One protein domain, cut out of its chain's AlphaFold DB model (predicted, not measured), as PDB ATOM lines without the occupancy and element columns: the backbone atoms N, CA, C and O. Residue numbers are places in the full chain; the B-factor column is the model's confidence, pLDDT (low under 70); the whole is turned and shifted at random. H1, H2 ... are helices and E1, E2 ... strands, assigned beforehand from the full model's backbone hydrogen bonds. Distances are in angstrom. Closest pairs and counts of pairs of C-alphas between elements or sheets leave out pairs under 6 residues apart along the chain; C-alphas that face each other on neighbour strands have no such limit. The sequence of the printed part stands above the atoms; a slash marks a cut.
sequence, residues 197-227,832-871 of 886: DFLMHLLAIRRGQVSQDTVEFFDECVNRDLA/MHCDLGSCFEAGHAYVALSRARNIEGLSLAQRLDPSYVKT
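AT A GLANCE: This is residues 197 to 227 and 832 to 871 of the 886 residues of an uncharacterized protein of marine sediment metagenome (UniProt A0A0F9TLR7). Helices H1 and H3 lie side by side, H2 stands steeply to H1, and two short parallel strands, E1 and E2, sit toward one end of a loop-rich body. The 71 printed residues, under half in named elements, run H1, H2, E1, H3, E2: mostly helix. The whole is compact, radius of gyration of the C-alphas 10.7 A, spans 32 by 22 by 19 A.

HOW THE PARTS SIT: Start at H1, residues 197 to 206; it only just touches H2, residues 212 to 219, with 3 pairs of C-alphas within 8 A, the closest His 201 and Thr 214, 5.7 A. H1 touches H3, residues 844 to 849, opposite ways at a shallow tilt of 13 degrees, closest C-alphas Arg 206 and Tyr 846, 5.3 A. E1, residues 832 to 834, and E2, residues 858 to 860, are parallel neighbours; N 834 and O 859, 2.8 A, are within hydrogen-bond range. E1, H3 and E2 form a strand-helix-strand unit, parallel strands joined through a helix, with a right-handed crossover. In H1, H2 and H3 every O i to N i+4 pair is within hydrogen-bond range.

IN THESE COORDINATES: Find C-alpha 197 at (163.266, 132.956, 119.370); H1 runs 14.3 A from there, H2 10.6 A, H3 8.6 A. E2 ends at C-alpha 860, (170.979, 122.714, 107.792).

THE WHOLE: Residues 228 to 831 are not printed; C-alphas 227 and 832 are 11.4 A apart. No link printed whole is long. Seventeen residues are under pLDDT 70, among them 832 to 844.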
ATOM      1  N   ASP A 197     161.978 132.489 119.888       85.88
ATOM      2  CA  ASP A 197     163.266 132.956 119.370       85.88
ATOM      3  C   ASP A 197     163.427 132.503 117.916       85.88
ATOM      4  O   ASP A 197     163.621 133.316 117.007       85.88
ATOM      5  N   PHE A 198     163.157 131.222 117.651       89.00
ATOM      6  CA  PHE A 198     163.085 130.709 116.284       89.00
ATOM      7  C   PHE A 198     162.062 131.461 115.426       89.00
ATOM      8  O   PHE A 198     162.345 131.832 114.281       89.00
ATOM      9  N   LEU A 199     160.871 131.726 115.968       87.94
ATOM     10  CA  LEU A 199     159.837 132.479 115.265       87.94
ATOM     11  C   LEU A 199     160.301 133.898 114.908       87.94
ATOM     12  O   LEU A 199     160.044 134.361 113.794       87.94
ATOM     13  N   MET A 200     160.987 134.590 115.818       90.94
ATOM     14  CA  MET A 200     161.518 135.931 115.571       90.94
ATOM     15  C   MET A 200     162.470 135.935 114.367       90.94
ATOM     16  O   MET A 200     162.290 136.743 113.449       90.94
ATOM     17  N   HIS A 201     163.406 134.987 114.318       92.06
ATOM     18  CA  HIS A 201     164.341 134.839 113.204       92.06
ATOM     19  C   HIS A 201     163.645 134.434 111.895       92.06
ATOM     20  O   HIS A 201     163.952 134.978 110.833       92.06
ATOM     21  N   LEU A 202     162.629 133.565 111.939       89.25
ATOM     22  CA  LEU A 202     161.817 133.245 110.757       89.25
ATOM     23  C   LEU A 202     161.068 134.458 110.203       89.25
ATOM     24  O   LEU A 202     160.959 134.615 108.986       89.25
ATOM     25  N   LEU A 203     160.532 135.315 111.072       90.19
ATOM     26  CA  LEU A 203     159.846 136.536 110.655       90.19
ATOM     27  C   LEU A 203     160.827 137.577 110.103       90.19
ATOM     28  O   LEU A 203     160.461 138.321 109.190       90.19
ATOM     29  N   ALA A 204     162.063 137.610 110.606       89.44
ATOM     30  CA  ALA A 204     163.144 138.404 110.033       89.44
ATOM     31  C   ALA A 204     163.473 137.935 108.604       89.44
ATOM     32  O   ALA A 204     163.468 138.744 107.675       89.44
ATOM     33  N   ILE A 205     163.606 136.618 108.399       89.31
ATOM     34  CA  ILE A 205     163.788 136.000 107.075       89.31
ATOM     35  C   ILE A 205     162.595 136.297 106.153       89.31
ATOM     36  O   ILE A 205     162.794 136.683 105.005       89.31
ATOM     37  N   ARG A 206     161.349 136.200 106.645       90.50
ATOM     38  CA  ARG A 206     160.130 136.551 105.885       90.50
ATOM     39  C   ARG A 206     160.182 137.978 105.334       90.50
ATOM     40  O   ARG A 206     159.735 138.219 104.218       90.50
ATOM     41  N   ARG A 207     160.709 138.925 106.117       89.88
ATOM     42  CA  ARG A 207     160.828 140.346 105.746       89.88
ATOM     43  C   ARG A 207     162.107 140.674 104.969       89.88
ATOM     44  O   ARG A 207     162.273 141.822 104.574       89.88
ATOM     45  N   GLY A 208     163.008 139.710 104.772       86.44
ATOM     46  CA  GLY A 208     164.320 139.952 104.163       86.44
ATOM     47  C   GLY A 208     165.265 140.765 105.057       86.44
ATOM     48  O   GLY A 208     166.220 141.357 104.572       86.44
ATOM     49  N   GLN A 209     164.997 140.822 106.363       89.31
ATOM     50  CA  GLN A 209     165.752 141.594 107.355       89.31
ATOM     51  C   GLN A 209     166.705 140.672 108.125       89.31
ATOM     52  O   GLN A 209     166.556 140.479 109.329       89.31
ATOM     53  N   VAL A 210     167.646 140.039 107.426       89.19
ATOM     54  CA  VAL A 210     168.560 139.061 108.039       89.19
ATOM     55  C   VAL A 210     169.725 139.786 108.712       89.19
ATOM     56  O   VAL A 210     170.610 140.305 108.037       89.19
ATOM     57  N   SER A 211     169.711 139.839 110.046       91.06
ATOM     58  CA  SER A 211     170.817 140.361 110.860       91.06
ATOM     59  C   SER A 211     171.941 139.334 111.022       91.06
ATOM     60  O   SER A 211     171.739 138.141 110.794       91.06
ATOM     61  N   GLN A 212     173.106 139.790 111.489       88.44
ATOM     62  CA  GLN A 212     174.205 138.904 111.877       88.44
ATOM     63  C   GLN A 212     173.765 137.914 112.970       88.44
ATOM     64  O   GLN A 212     173.977 136.716 112.820       88.44
ATOM     65  N   ASP A 213     173.016 138.388 113.969       89.56
ATOM     66  CA  ASP A 213     172.413 137.545 115.008       89.56
ATOM     67  C   ASP A 213     171.509 136.447 114.420       89.56
ATOM     68  O   ASP A 213     171.477 135.328 114.915       89.56
ATOM     69  N   THR A 214     170.784 136.736 113.330       89.50
ATOM     70  CA  THR A 214     169.951 135.729 112.650       89.50
ATOM     71  C   THR A 214     170.796 134.660 111.979       89.50
ATOM     72  O   THR A 214     170.432 133.490 112.012       89.50
ATOM     73  N   VAL A 215     171.918 135.040 111.372       89.62
ATOM     74  CA  VAL A 215     172.850 134.073 110.787       89.62
ATOM     75  C   VAL A 215     173.435 133.178 111.878       89.62
ATOM     76  O   VAL A 215     173.389 131.957 111.744       89.62
ATOM     77  N   GLU A 216     173.909 133.775 112.971       89.44
ATOM     78  CA  GLU A 216     174.505 133.062 114.107       89.44
ATOM     79  C   GLU A 216     173.510 132.111 114.779       89.44
ATOM     80  O   GLU A 216     173.860 130.971 115.076       89.44
ATOM     81  N   PHE A 217     172.242 132.511 114.904       88.81
ATOM     82  CA  PHE A 217     171.181 131.646 115.423       88.81
ATOM     83  C   PHE A 217     171.017 130.342 114.617       88.81
ATOM     84  O   PHE A 217     170.772 129.273 115.178       88.81
ATOM     85  N   PHE A 218     171.172 130.398 113.290       89.69
ATOM     86  CA  PHE A 218     171.079 129.214 112.428       89.69
ATOM     87  C   PHE A 218     172.402 128.443 112.282       89.69
ATOM     88  O   PHE A 218     172.372 127.313 111.783       89.69
ATOM     89  N   ASP A 219     173.541 128.983 112.729       87.50
ATOM     90  CA  ASP A 219     174.844 128.307 112.630       87.50
ATOM     91  C   ASP A 219     174.870 127.002 113.428       87.50
ATOM     92  O   ASP A 219     175.386 125.987 112.959       87.50
ATOM     93  N   GLU A 220     174.216 126.979 114.587       82.56
ATOM     94  CA  GLU A 220     174.112 125.779 115.419       82.56
ATOM     95  C   GLU A 220     173.275 124.659 114.779       82.56
ATOM     96  O   GLU A 220     173.277 123.524 115.264       82.56
ATOM     97  N   CYS A 221     172.522 124.958 113.715       85.00
ATOM     98  CA  CYS A 221     171.746 123.966 112.972       85.00
ATOM     99  C   CYS A 221     172.580 123.262 111.896       85.00
ATOM    100  O   CYS A 221     172.142 122.242 111.360       85.00
ATOM    101  N   VAL A 222     173.759 123.785 111.546       85.31
ATOM    102  CA  VAL A 222     174.573 123.259 110.447       85.31
ATOM    103  C   VAL A 222     175.084 121.861 110.789       85.31
ATOM    104  O   VAL A 222     175.820 121.673 111.751       85.31
ATOM    105  N   ASN A 223     174.684 120.872 109.987       78.44
ATOM    106  CA  ASN A 223     174.985 119.450 110.176       78.44
ATOM    107  C   ASN A 223     174.666 118.930 111.587       78.44
ATOM    108  O   ASN A 223     175.308 118.002 112.071       78.44
ATOM    109  N   ARG A 224     173.657 119.520 112.240       81.06
ATOM    110  CA  ARG A 224     173.209 119.112 113.571       81.06
ATOM    111  C   ARG A 224     172.725 117.661 113.560       81.06
ATOM    112  O   ARG A 224     171.871 117.309 112.738       81.06
ATOM    113  N   ASP A 225     173.217 116.874 114.514       76.19
ATOM    114  CA  ASP A 225     172.675 115.559 114.857       76.19
ATOM    115  C   ASP A 225     171.373 115.725 115.654       76.19
ATOM    116  O   ASP A 225     171.322 116.433 116.659       76.19
ATOM    117  N   LEU A 226     170.296 115.095 115.183       76.31
ATOM    118  CA  LEU A 226     168.950 115.250 115.739       76.31
ATOM    119  C   LEU A 226     168.614 114.096 116.696       76.31
ATOM    120  O   LEU A 226     169.019 112.957 116.467       76.31
ATOM    121  N   ALA A 227     167.839 114.387 117.748       64.62
ATOM    122  CA  ALA A 227     167.483 113.426 118.805       64.62
ATOM    123  C   ALA A 227     166.673 112.213 118.310       64.62
ATOM    124  O   ALA A 227     166.722 111.140 118.903       64.62
ATOM    125  N   MET A 832     163.570 117.858 110.369       68.62
ATOM    126  CA  MET A 832     163.898 118.030 108.955       68.62
ATOM    127  C   MET A 832     165.359 118.412 108.733       68.62
ATOM    128  O   MET A 832     165.956 119.140 109.520       68.62
ATOM    129  N   HIS A 833     165.902 117.965 107.604       67.12
ATOM    130  CA  HIS A 833     167.192 118.415 107.093       67.12
ATOM    131  C   HIS A 833     166.970 119.261 105.828       67.12
ATOM    132  O   HIS A 833     166.225 118.838 104.939       67.12
ATOM    133  N   CYS A 834     167.555 120.459 105.761       65.25
ATOM    134  CA  CYS A 834     167.260 121.477 104.749       65.25
ATOM    135  C   CYS A 834     168.527 122.106 104.152       65.25
ATOM    136  O   CYS A 834     169.441 122.485 104.876       65.25
ATOM    137  N   ASP A 835     168.548 122.310 102.833       65.06
ATOM    138  CA  ASP A 835     169.609 123.045 102.129       65.06
ATOM    139  C   ASP A 835     169.079 124.392 101.603       65.06
ATOM    140  O   ASP A 835     168.346 124.462 100.607       65.06
ATOM    141  N   LEU A 836     169.453 125.465 102.306       59.69
ATOM    142  CA  LEU A 836     168.973 126.832 102.087       59.69
ATOM    143  C   LEU A 836     169.759 127.657 101.092       59.69
ATOM    144  O   LEU A 836     169.283 128.732 100.740       59.69
ATOM    145  N   GLY A 837     170.878 127.173 100.549       51.94
ATOM    146  CA  GLY A 837     171.411 127.880  99.383       51.94
ATOM    147  C   GLY A 837     170.382 127.920  98.225       51.94
ATOM    148  O   GLY A 837     170.583 128.624  97.241       51.94
ATOM    149  N   SER A 838     169.353 127.052  98.337       43.53
ATOM    150  CA  SER A 838     168.116 126.805  97.591       43.53
ATOM    151  C   SER A 838     167.546 127.910  96.707       43.53
ATOM    152  O   SER A 838     167.781 128.041  95.520       43.53
ATOM    153  N   CYS A 839     166.526 128.520  97.283       48.19
ATOM    154  CA  CYS A 839     166.358 129.938  97.540       48.19
ATOM    155  C   CYS A 839     167.005 130.938  96.567       48.19
ATOM    156  O   CYS A 839     168.031 131.543  96.853       48.19
ATOM    157  N   PHE A 840     166.314 131.191  95.452       48.56
ATOM    158  CA  PHE A 840     166.583 132.310  94.538       48.56
ATOM    159  C   PHE A 840     165.344 133.182  94.252       48.56
ATOM    160  O   PHE A 840     165.530 134.282  93.740       48.56
ATOM    161  N   GLU A 841     164.120 132.740  94.580       54.69
ATOM    162  CA  GLU A 841     162.913 133.586  94.541       54.69
ATOM    163  C   GLU A 841     162.639 134.238  95.890       54.69
ATOM    164  O   GLU A 841     163.004 133.714  96.953       54.69
ATOM    165  N   ALA A 842     161.890 135.338  95.836       67.19
ATOM    166  CA  ALA A 842     161.292 135.938  97.014       67.19
ATOM    167  C   ALA A 842     160.482 134.905  97.824       67.19
ATOM    168  O   ALA A 842     159.673 134.153  97.282       67.19
ATOM    169  N   GLY A 843     160.727 134.850  99.136       66.12
ATOM    170  CA  GLY A 843     159.983 134.007 100.074       66.12
ATOM    171  C   GLY A 843     160.371 132.523 100.092       66.12
ATOM    172  O   GLY A 843     159.894 131.799 100.965       66.12
ATOM    173  N   HIS A 844     161.272 132.043  99.221       63.44
ATOM    174  CA  HIS A 844     161.696 130.630  99.196       63.44
ATOM    175  C   HIS A 844     162.324 130.160 100.514       63.44
ATOM    176  O   HIS A 844     161.921 129.129 101.053       63.44
ATOM    177  N   ALA A 845     163.302 130.906 101.039       70.56
ATOM    178  CA  ALA A 845     163.984 130.563 102.292       70.56
ATOM    179  C   ALA A 845     162.994 130.491 103.459       70.56
ATOM    180  O   ALA A 845     162.987 129.535 104.232       70.56
ATOM    181  N   TYR A 846     162.081 131.459 103.512       82.81
ATOM    182  CA  TYR A 846     161.018 131.491 104.498       82.81
ATOM    183  C   TYR A 846     160.043 130.310 104.354       82.81
ATOM    184  O   TYR A 846     159.725 129.653 105.343       82.81
ATOM    185  N   VAL A 847     159.593 129.969 103.143       69.75
ATOM    186  CA  VAL A 847     158.697 128.821 102.910       69.75
ATOM    187  C   VAL A 847     159.371 127.497 103.274       69.75
ATOM    188  O   VAL A 847     158.701 126.605 103.793       69.75
ATOM    189  N   ALA A 848     160.674 127.357 103.027       64.44
ATOM    190  CA  ALA A 848     161.433 126.167 103.396       64.44
ATOM    191  C   ALA A 848     161.574 126.036 104.921       64.44
ATOM    192  O   ALA A 848     161.179 125.015 105.483       64.44
ATOM    193  N   LEU A 849     162.064 127.081 105.593       76.31
ATOM    194  CA  LEU A 849     162.323 127.062 107.035       76.31
ATOM    195  C   LEU A 849     161.050 127.063 107.878       76.31
ATOM    196  O   LEU A 849     160.987 126.387 108.900       76.31
ATOM    197  N   SER A 850     159.995 127.747 107.428       75.88
ATOM    198  CA  SER A 850     158.703 127.771 108.130       75.88
ATOM    199  C   SER A 850     157.992 126.413 108.152       75.88
ATOM    200  O   SER A 850     156.931 126.295 108.779       75.88
ATOM    201  N   ARG A 851     158.532 125.386 107.475       71.69
ATOM    202  CA  ARG A 851     158.085 123.993 107.604       71.69
ATOM    203  C   ARG A 851     158.578 123.347 108.892       71.69
ATOM    204  O   ARG A 851     157.890 122.446 109.352       71.69
ATOM    205  N   ALA A 852     159.690 123.790 109.474       75.31
ATOM    206  CA  ALA A 852     160.149 123.285 110.762       75.31
ATOM    207  C   ALA A 852     159.233 123.789 111.886       75.31
ATOM    208  O   ALA A 852     158.848 124.963 111.911       75.31
ATOM    209  N   ARG A 853     158.873 122.893 112.809       73.69
ATOM    210  CA  ARG A 853     158.114 123.249 114.016       73.69
ATOM    211  C   ARG A 853     158.994 124.029 114.994       73.69
ATOM    212  O   ARG A 853     158.631 125.139 115.361       73.69
ATOM    213  N   ASN A 854     160.160 123.479 115.329       81.00
ATOM    214  CA  ASN A 854     161.092 124.019 116.322       81.00
ATOM    215  C   ASN A 854     162.529 123.987 115.772       81.00
ATOM    216  O   ASN A 854     162.815 123.220 114.844       81.00
ATOM    217  N   ILE A 855     163.424 124.800 116.338       84.88
ATOM    218  CA  ILE A 855     164.815 124.916 115.879       84.88
ATOM    219  C   ILE A 855     165.615 123.636 116.153       84.88
ATOM    220  O   ILE A 855     166.417 123.218 115.325       84.88
ATOM    221  N   GLU A 856     165.350 122.945 117.262       82.88
ATOM    222  CA  GLU A 856     166.015 121.692 117.650       82.88
ATOM    223  C   GLU A 856     165.738 120.564 116.656       82.88
ATOM    224  O   GLU A 856     166.529 119.635 116.535       82.88
ATOM    225  N   GLY A 857     164.622 120.659 115.929       76.56
ATOM    226  CA  GLY A 857     164.239 119.736 114.871       76.56
ATOM    227  C   GLY A 857     164.828 120.065 113.497       76.56
ATOM    228  O   GLY A 857     164.593 119.326 112.541       76.56
ATOM    229  N   LEU A 858     165.567 121.166 113.362       81.38
ATOM    230  CA  LEU A 858     166.129 121.629 112.100       81.38
ATOM    231  C   LEU A 858     167.621 121.294 112.009       81.38
ATOM    232  O   LEU A 858     168.416 121.648 112.875       81.38
ATOM    233  N   SER A 859     168.002 120.658 110.906       79.75
ATOM    234  CA  SER A 859     169.392 120.471 110.493       79.75
ATOM    235  C   SER A 859     169.600 121.170 109.145       79.75
ATOM    236  O   SER A 859     168.799 120.994 108.225       79.75
ATOM    237  N   LEU A 860     170.637 121.994 109.019       77.94
ATOM    238  CA  LEU A 860     170.979 122.714 107.792       77.94
ATOM    239  C   LEU A 860     172.197 122.086 107.120       77.94
ATOM    240  O   LEU A 860     173.159 121.725 107.788       77.94
ATOM    241  N   ALA A 861     172.188 121.992 105.792       70.69
ATOM    242  CA  ALA A 861     173.349 121.505 105.044       70.69
ATOM    243  C   ALA A 861     174.545 122.477 105.105       70.69
ATOM    244  O   ALA A 861     175.699 122.063 105.014       70.69
ATOM    245  N   GLN A 862     174.268 123.775 105.250       77.94
ATOM    246  CA  GLN A 862     175.261 124.846 105.255       77.94
ATOM    247  C   GLN A 862     174.768 126.059 106.053       77.94
ATOM    248  O   GLN A 862     173.568 126.190 106.307       77.94
ATOM    249  N   ARG A 863     175.704 126.948 106.406       84.06
ATOM    250  CA  ARG A 863     175.441 128.241 107.057       84.06
ATOM    251  C   ARG A 863     174.431 129.076 106.262       84.06
ATOM    252  O   ARG A 863     174.443 129.060 105.028       84.06
ATOM    253  N   LEU A 864     173.564 129.801 106.971       82.81
ATOM    254  CA  LEU A 864     172.610 130.722 106.356       82.81
ATOM    255  C   LEU A 864     173.360 131.911 105.743       82.81
ATOM    256  O   LEU A 864     173.960 132.704 106.458       82.81
ATOM    257  N   ASP A 865     173.294 132.055 104.423       80.75
ATOM    258  CA  ASP A 865     173.820 133.228 103.726       80.75
ATOM    259  C   ASP A 865     172.670 134.228 103.478       80.75
ATOM    260  O   ASP A 865     171.696 133.875 102.796       80.75
ATOM    261  N   PRO A 866     172.748 135.467 104.012       84.88
ATOM    262  CA  PRO A 866     171.738 136.502 103.797       84.88
ATOM    263  C   PRO A 866     171.411 136.771 102.324       84.88
ATOM    264  O   PRO A 866     170.279 137.137 102.014       84.88
ATOM    265  N   SER A 867     172.354 136.551 101.400       77.81
ATOM    266  CA  SER A 867     172.142 136.756  99.960       77.81
ATOM    267  C   SER A 867     171.122 135.786  99.340       77.81
ATOM    268  O   SER A 867     170.496 136.115  98.329       77.81
ATOM    269  N   TYR A 868     170.888 134.624  99.965       68.19
ATOM    270  CA  TYR A 868     169.858 133.660  99.551       68.19
ATOM    271  C   TYR A 868     168.477 133.954 100.153       68.19
ATOM    272  O   TYR A 868     167.476 133.339  99.767       68.19
ATOM    273  N   VAL A 869     168.379 134.912 101.076       78.88
ATOM    274  CA  VAL A 869     167.108 135.341 101.661       78.88
ATOM    275  C   VAL A 869     166.563 136.523 100.871       78.88
ATOM    276  O   VAL A 869     166.766 137.686 101.207       78.88
ATOM    277  N   LYS A 870     165.849 136.207  99.789       76.31
ATOM    278  CA  LYS A 870     165.155 137.211  98.981       76.31
ATOM    279  C   LYS A 870     163.725 137.418  99.466       76.31
ATOM    280  O   LYS A 870     163.020 136.462  99.796       76.31
ATOM    281  N   THR A 871     163.275 138.663  99.390       83.12
ATOM    282  CA  THR A 871     161.901 139.074  99.680       83.12
ATOM    283  C   THR A 871     161.468 140.110  98.645       83.12
ATOM    284  O   THR A 871     162.276 140.923  98.200       83.12
TER     285      THR A 871